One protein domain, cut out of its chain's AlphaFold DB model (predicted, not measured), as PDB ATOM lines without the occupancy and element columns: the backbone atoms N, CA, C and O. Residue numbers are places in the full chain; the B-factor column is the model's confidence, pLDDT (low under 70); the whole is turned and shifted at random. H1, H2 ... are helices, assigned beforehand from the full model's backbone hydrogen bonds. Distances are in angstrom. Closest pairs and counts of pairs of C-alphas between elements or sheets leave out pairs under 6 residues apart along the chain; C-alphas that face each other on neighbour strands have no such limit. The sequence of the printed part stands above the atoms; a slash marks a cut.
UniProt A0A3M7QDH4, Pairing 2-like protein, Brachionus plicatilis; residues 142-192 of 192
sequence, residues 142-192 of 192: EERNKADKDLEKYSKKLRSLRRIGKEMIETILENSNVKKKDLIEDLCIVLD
ATOM      1  N   GLU A 142      35.171  49.668  35.456       78.06
ATOM      2  CA  GLU A 142      35.634  50.978  35.917       78.06
ATOM      3  C   GLU A 142      36.646  51.614  34.960       78.06
ATOM      4  O   GLU A 142      36.477  52.775  34.584       78.06
ATOM      5  N   GLU A 143      37.648  50.860  34.504       80.19
ATOM      6  CA  GLU A 143      38.612  51.335  33.506       80.19
ATOM      7  C   GLU A 143      37.931  51.677  32.179       80.19
ATOM      8  O   GLU A 143      38.241  52.706  31.578       80.19
ATOM      9  N   ARG A 144      36.949  50.867  31.755       81.88
ATOM     10  CA  ARG A 144      36.145  51.147  30.559       81.88
ATOM     11  C   ARG A 144      35.348  52.440  30.708       81.88
ATOM     12  O   ARG A 144      35.447  53.318  29.859       81.88
ATOM     13  N   ASN A 145      34.641  52.600  31.826       85.75
ATOM     14  CA  ASN A 145      33.880  53.817  32.110       85.75
ATOM     15  C   ASN A 145      34.773  55.067  32.163       85.75
ATOM     16  O   ASN A 145      34.345  56.148  31.760       85.75
ATOM     17  N   LYS A 146      36.001  54.947  32.678       89.38
ATOM     18  CA  LYS A 146      36.966  56.052  32.692       89.38
ATOM     19  C   LYS A 146      37.431  56.402  31.276       89.38
ATOM     20  O   LYS A 146      37.415  57.577  30.926       89.38
ATOM     21  N   ALA A 147      37.766  55.400  30.463       87.50
ATOM     22  CA  ALA A 147      38.150  55.598  29.067       87.50
ATOM     23  C   ALA A 147      37.026  56.253  28.243       87.50
ATOM     24  O   ALA A 147      37.293  57.192  27.495       87.50
ATOM     25  N   ASP A 148      35.774  55.829  28.436       88.06
ATOM     26  CA  ASP A 148      34.608  56.418  27.765       88.06
ATOM     27  C   ASP A 148      34.409  57.891  28.168       88.06
ATOM     28  O   ASP A 148      34.203  58.755  27.312       88.06
ATOM     29  N   LYS A 149      34.554  58.213  29.464       92.81
ATOM     30  CA  LYS A 149      34.496  59.600  29.964       92.81
ATOM     31  C   LYS A 149      35.619  60.472  29.409       92.81
ATOM     32  O   LYS A 149      35.379  61.628  29.057       92.81
ATOM     33  N   ASP A 150      36.836  59.942  29.334       91.50
ATOM     34  CA  ASP A 150      37.977  60.663  28.776       91.50
ATOM     35  C   ASP A 150      37.777  60.916  27.276       91.50
ATOM     36  O   ASP A 150      37.962  62.044  26.814       91.50
ATOM     37  N   LEU A 151      37.300  59.925  26.519       91.81
ATOM     38  CA  LEU A 151      36.962  60.073  25.100       91.81
ATOM     39  C   LEU A 151      35.869  61.131  24.894       91.81
ATOM     40  O   LEU A 151      35.991  62.006  24.030       91.81
ATOM     41  N   GLU A 152      34.827  61.126  25.725       93.38
ATOM     42  CA  GLU A 152      33.784  62.150  25.683       93.38
ATOM     43  C   GLU A 152      34.354  63.549  25.980       93.38
ATOM     44  O   GLU A 152      34.075  64.509  25.253       93.38
ATOM     45  N   LYS A 153      35.208  63.676  26.999       93.81
ATOM     46  CA  LYS A 153      35.862  64.940  27.367       93.81
ATOM     47  C   LYS A 153      36.747  65.473  26.238       93.81
ATOM     48  O   LYS A 153      36.627  66.645  25.866       93.81
ATOM     49  N   TYR A 154      37.616  64.634  25.675       90.88
ATOM     50  CA  TYR A 154      38.525  65.042  24.603       90.88
ATOM     51  C   TYR A 154      37.784  65.317  23.294       90.88
ATOM     52  O   TYR A 154      38.102  66.299  22.627       90.88
ATOM     53  N   SER A 155      36.732  64.561  22.962       88.88
ATOM     54  CA  SER A 155      35.906  64.837  21.777       88.88
ATOM     55  C   SER A 155      35.125  66.152  21.890       88.88
ATOM     56  O   SER A 155      34.984  66.880  20.905       88.88
ATOM     57  N   LYS A 156      34.625  66.508  23.083       92.44
ATOM     58  CA  LYS A 156      34.012  67.823  23.337       92.44
ATOM     59  C   LYS A 156      35.036  68.944  23.174       92.44
ATOM     60  O   LYS A 156      34.751  69.932  22.499       92.44
ATOM     61  N   LYS A 157      36.245  68.771  23.722       92.38
ATOM     62  CA  LYS A 157      37.329  69.754  23.584       92.38
ATOM     63  C   LYS A 157      37.765  69.925  22.127       92.38
ATOM     64  O   LYS A 157      37.885  71.057  21.673       92.38
ATOM     65  N   LEU A 158      37.918  68.830  21.382       88.50
ATOM     66  CA  LEU A 158      38.234  68.852  19.953       88.50
ATOM     67  C   LEU A 158      37.160  69.608  19.158       88.50
ATOM     68  O   LEU A 158      37.491  70.476  18.358       88.50
ATOM     69  N   ARG A 159      35.871  69.343  19.421       88.44
ATOM     70  CA  ARG A 159      34.755  70.074  18.796       88.44
ATOM     71  C   ARG A 159      34.798  71.571  19.099       88.44
ATOM     72  O   ARG A 159      34.633  72.372  18.185       88.44
ATOM     73  N   SER A 160      35.063  71.947  20.351       88.81
ATOM     74  CA  SER A 160      35.208  73.356  20.734       88.81
ATOM     75  C   SER A 160      36.384  74.025  20.023       88.81
ATOM     76  O   SER A 160      36.223  75.126  19.513       88.81
ATOM     77  N   LEU A 161      37.548  73.371  19.968       87.25
ATOM     78  CA  LEU A 161      38.735  73.909  19.296       87.25
ATOM     79  C   LEU A 161      38.514  74.048  17.789       87.25
ATOM     80  O   LEU A 161      38.880  75.066  17.215       87.25
ATOM     81  N   ARG A 162      37.845  73.076  17.159       85.56
ATOM     82  CA  ARG A 162      37.446  73.165  15.748       85.56
ATOM     83  C   ARG A 162      36.476  74.318  15.500       85.56
ATOM     84  O   ARG A 162      36.594  74.977  14.474       85.56
ATOM     85  N   ARG A 163      35.532  74.574  16.415       86.00
ATOM     86  CA  ARG A 163      34.619  75.724  16.307       86.00
ATOM     87  C   ARG A 163      35.381  77.045  16.397       86.00
ATOM     88  O   ARG A 163      35.239  77.859  15.498       86.00
ATOM     89  N   ILE A 164      36.238  77.200  17.407       86.69
ATOM     90  CA  ILE A 164      37.072  78.401  17.581       86.69
ATOM     91  C   ILE A 164      37.970  78.616  16.356       86.69
ATOM     92  O   ILE A 164      38.049  79.721  15.839       86.69
ATOM     93  N   GLY A 165      38.606  77.557  15.847       84.75
ATOM     94  CA  GLY A 165      39.425  77.640  14.639       84.75
ATOM     95  C   GLY A 165      38.626  78.082  13.409       84.75
ATOM     96  O   GLY A 165      39.108  78.906  12.640       84.75
ATOM     97  N   LYS A 166      37.387  77.597  13.241       83.06
ATOM     98  CA  LYS A 166      36.492  78.051  12.164       83.06
ATOM     99  C   LYS A 166      36.095  79.519  12.322       83.06
ATOM    100  O   LYS A 166      36.207  80.252  11.349       83.06
ATOM    101  N   GLU A 167      35.715  79.946  13.524       85.12
ATOM    102  CA  GLU A 167      35.369  81.345  13.832       85.12
ATOM    103  C   GLU A 167      36.556  82.289  13.565       85.12
ATOM    104  O   GLU A 167      36.387  83.355  12.980       85.12
ATOM    105  N   MET A 168      37.780  81.880  13.926       83.69
ATOM    106  CA  MET A 168      39.001  82.638  13.627       83.69
ATOM    107  C   MET A 168      39.241  82.754  12.118       83.69
ATOM    108  O   MET A 168      39.533  83.844  11.631       83.69
ATOM    109  N   ILE A 169      39.092  81.654  11.373       82.19
ATOM    110  CA  ILE A 169      39.225  81.658   9.908       82.19
ATOM    111  C   ILE A 169      38.162  82.566   9.277       82.19
ATOM    112  O   ILE A 169      38.492  83.360   8.404       82.19
ATOM    113  N   GLU A 170      36.907  82.489   9.722       82.62
ATOM    114  CA  GLU A 170      35.814  83.345   9.240       82.62
ATOM    115  C   GLU A 170      36.091  84.826   9.523       82.62
ATOM    116  O   GLU A 170      36.015  85.638   8.608       82.62
ATOM    117  N   THR A 171      36.551  85.165  10.730       84.25
ATOM    118  CA  THR A 171      36.918  86.544  11.097       84.25
ATOM    119  C   THR A 171      38.058  87.090  10.227       84.25
ATOM    120  O   THR A 171      38.042  88.256   9.828       84.25
ATOM    121  N   ILE A 172      39.064  86.267   9.912       81.12
ATOM    122  CA  ILE A 172      40.163  86.661   9.018       81.12
ATOM    123  C   ILE A 172      39.638  86.884   7.596       81.12
ATOM    124  O   ILE A 172      40.030  87.853   6.949       81.12
ATOM    125  N   LEU A 173      38.737  86.027   7.112       79.81
ATOM    126  CA  LEU A 173      38.135  86.153   5.780       79.81
ATOM    127  C   LEU A 173      37.190  87.356   5.660       79.81
ATOM    128  O   LEU A 173      37.091  87.931   4.585       79.81
ATOM    129  N   GLU A 174      36.524  87.767   6.738       80.12
ATOM    130  CA  GLU A 174      35.689  88.978   6.752       80.12
ATOM    131  C   GLU A 174      36.522  90.268   6.695       80.12
ATOM    132  O   GLU A 174      36.083  91.267   6.128       80.12
ATOM    133  N   ASN A 175      37.739  90.245   7.248       76.12
ATOM    134  CA  ASN A 175      38.641  91.401   7.307       76.12
ATOM    135  C   ASN A 175      39.741  91.383   6.229       76.12
ATOM    136  O   ASN A 175      40.608  92.259   6.221       76.12
ATOM    137  N   SER A 176      39.737  90.403   5.322       70.38
ATOM    138  CA  SER A 176      40.740  90.271   4.261       70.38
ATOM    139  C   SER A 176      40.104  89.910   2.920       70.38
ATOM    140  O   SER A 176      39.070  89.263   2.854       70.38
ATOM    141  N   ASN A 177      40.742  90.299   1.814       71.75
ATOM    142  CA  ASN A 177      40.269  89.985   0.457       71.75
ATOM    143  C   ASN A 177      40.745  88.596  -0.039       71.75
ATOM    144  O   ASN A 177      40.825  88.354  -1.244       71.75
ATOM    145  N   VAL A 178      41.126  87.698   0.879       76.00
ATOM    146  CA  VAL A 178      41.732  86.394   0.563       76.00
ATOM    147  C   VAL A 178      40.644  85.330   0.431       76.00
ATOM    148  O   VAL A 178      39.679  85.302   1.193       76.00
ATOM    149  N   LYS A 179      40.771  84.424  -0.545       76.44
ATOM    150  CA  LYS A 179      39.816  83.322  -0.709       76.44
ATOM    151  C   LYS A 179      40.046  82.256   0.364       76.44
ATOM    152  O   LYS A 179      41.174  81.871   0.650       76.44
ATOM    153  N   LYS A 180      38.952  81.692   0.884       74.44
ATOM    154  CA  LYS A 180      38.952  80.641   1.922       74.44
ATOM    155  C   LYS A 180      39.851  79.443   1.603       74.44
ATOM    156  O   LYS A 180      40.447  78.881   2.511       74.44
ATOM    157  N   LYS A 181      39.919  79.044   0.331       75.44
ATOM    158  CA  LYS A 181      40.725  77.904  -0.113       75.44
ATOM    159  C   LYS A 181      42.223  78.185   0.036       75.44
ATOM    160  O   LYS A 181      42.915  77.378   0.639       75.44
ATOM    161  N   ASP A 182      42.656  79.354  -0.426       75.75
ATOM    162  CA  ASP A 182      44.059  79.773  -0.415       75.75
ATOM    163  C   ASP A 182      44.551  79.950   1.032       75.75
ATOM    164  O   ASP A 182      45.613  79.464   1.389       75.75
ATOM    165  N   LEU A 183      43.714  80.503   1.922       75.62
ATOM    166  CA  LEU A 183      44.040  80.644   3.348       75.62
ATOM    167  C   LEU A 183      44.183  79.295   4.079       75.62
ATOM    168  O   LEU A 183      45.026  79.148   4.958       75.62
ATOM    169  N   ILE A 184      43.338  78.310   3.760       76.94
ATOM    170  CA  ILE A 184      43.402  76.977   4.382       76.94
ATOM    171  C   ILE A 184      44.636  76.206   3.889       76.94
ATOM    172  O   ILE A 184      45.244  75.476   4.675       76.94
ATOM    173  N   GLU A 185      44.998  76.384   2.616       78.69
ATOM    174  CA  GLU A 185      46.186  75.800   1.990       78.69
ATOM    175  C   GLU A 185      47.476  76.441   2.530       78.69
ATOM    176  O   GLU A 185      48.360  75.715   2.977       78.69
ATOM    177  N   ASP A 186      47.529  77.774   2.636       76.00
ATOM    178  CA  ASP A 186      48.657  78.525   3.214       76.00
ATOM    179  C   ASP A 186      48.878  78.210   4.703       76.00
ATOM    180  O   ASP A 186      50.013  78.155   5.181       76.00
ATOM    181  N   LEU A 187      47.793  77.991   5.456       77.62
ATOM    182  CA  LEU A 187      47.855  77.615   6.872       77.62
ATOM    183  C   LEU A 187      48.010  76.098   7.093       77.62
ATOM    184  O   LEU A 187      48.139  75.671   8.243       77.62
ATOM    185  N   CYS A 188      47.995  75.282   6.031       72.31
ATOM    186  CA  CYS A 188      48.079  73.818   6.087       72.31
ATOM    187  C   CYS A 188      47.068  73.166   7.062       72.31
ATOM    188  O   CYS A 188      47.404  72.220   7.780       72.31
ATOM    189  N   ILE A 189      45.826  73.663   7.120       75.19
ATOM    190  CA  ILE A 189      44.802  73.165   8.058       75.19
ATOM    191  C   ILE A 189      43.910  72.119   7.376       75.19
ATOM    192  O   ILE A 189      43.320  72.377   6.332       75.19
ATOM    193  N   VAL A 190      43.721  70.956   8.012       68.62
ATOM    194  CA  VAL A 190      42.741  69.940   7.582       68.62
ATOM    195  C   VAL A 190      41.467  70.073   8.422       68.62
ATOM    196  O   VAL A 190      41.506  69.950   9.646       68.62
ATOM    197  N   LEU A 191      40.333  70.348   7.771       61.81
ATOM    198  CA  LEU A 191      39.018  70.545   8.402       61.81
ATOM    199  C   LEU A 191      38.128  69.291   8.304       61.81
ATOM    200  O   LEU A 191      36.951  69.413   7.976       61.81
ATOM    201  N   ASP A 192      38.666  68.115   8.626       57.12
ATOM    202  CA  ASP A 192      37.879  66.886   8.837       57.12
ATOM    203  C   ASP A 192      37.740  66.580  10.335       57.12
ATOM    204  O   ASP A 192      38.755  66.642  11.068       57.12
TER     205      ASP A 192
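What this domain is: This is residues 142 to 192 of the 192 residues of the protein "Pairing 2-like protein" of Brachionus plicatilis (UniProt A0A3M7QDH4). One long, straight helix, H1, makes the length of the model, and at its far end the chain folds back through a loop to a short helix, H2, and a tail without a named element. H1 and H2 form a hook, with residues 142 to 161 of H1 sticking out free. The printed part has 51 residues with two named helices, H1 then H2, and no named strand; its class is all helix. It is extended, a rod with a radius of gyration of the C-alphas of 15.8 A and spans of 53 by 17 by 11 A.

Where its parts are: H1, residues 142 to 174, begins with C-alpha 142 at (35.634, 50.978, 35.917) and is 47.9 A long from first to last C-alpha. H2, residues 180 to 186, ends with C-alpha 186 at (48.657, 78.525, 3.214).

How they stand to each other: H1 and H2 are close but not clearly touching; their closest C-alphas, those of Leu 173 and Lys 180, are 6.8 A apart. Their lines are only just about perpendicular, at 71 degrees. In H1 and H2 every O i to N i+4 pair is within hydrogen-bond range.

The domain as a whole: The C-alphas farthest apart, those of Glu 142 and Asn 177, are 52.9 A apart. The printed part has no cut, and the link from H1 to H2 is tight. Residues 190 to 192 have pLDDT under 70.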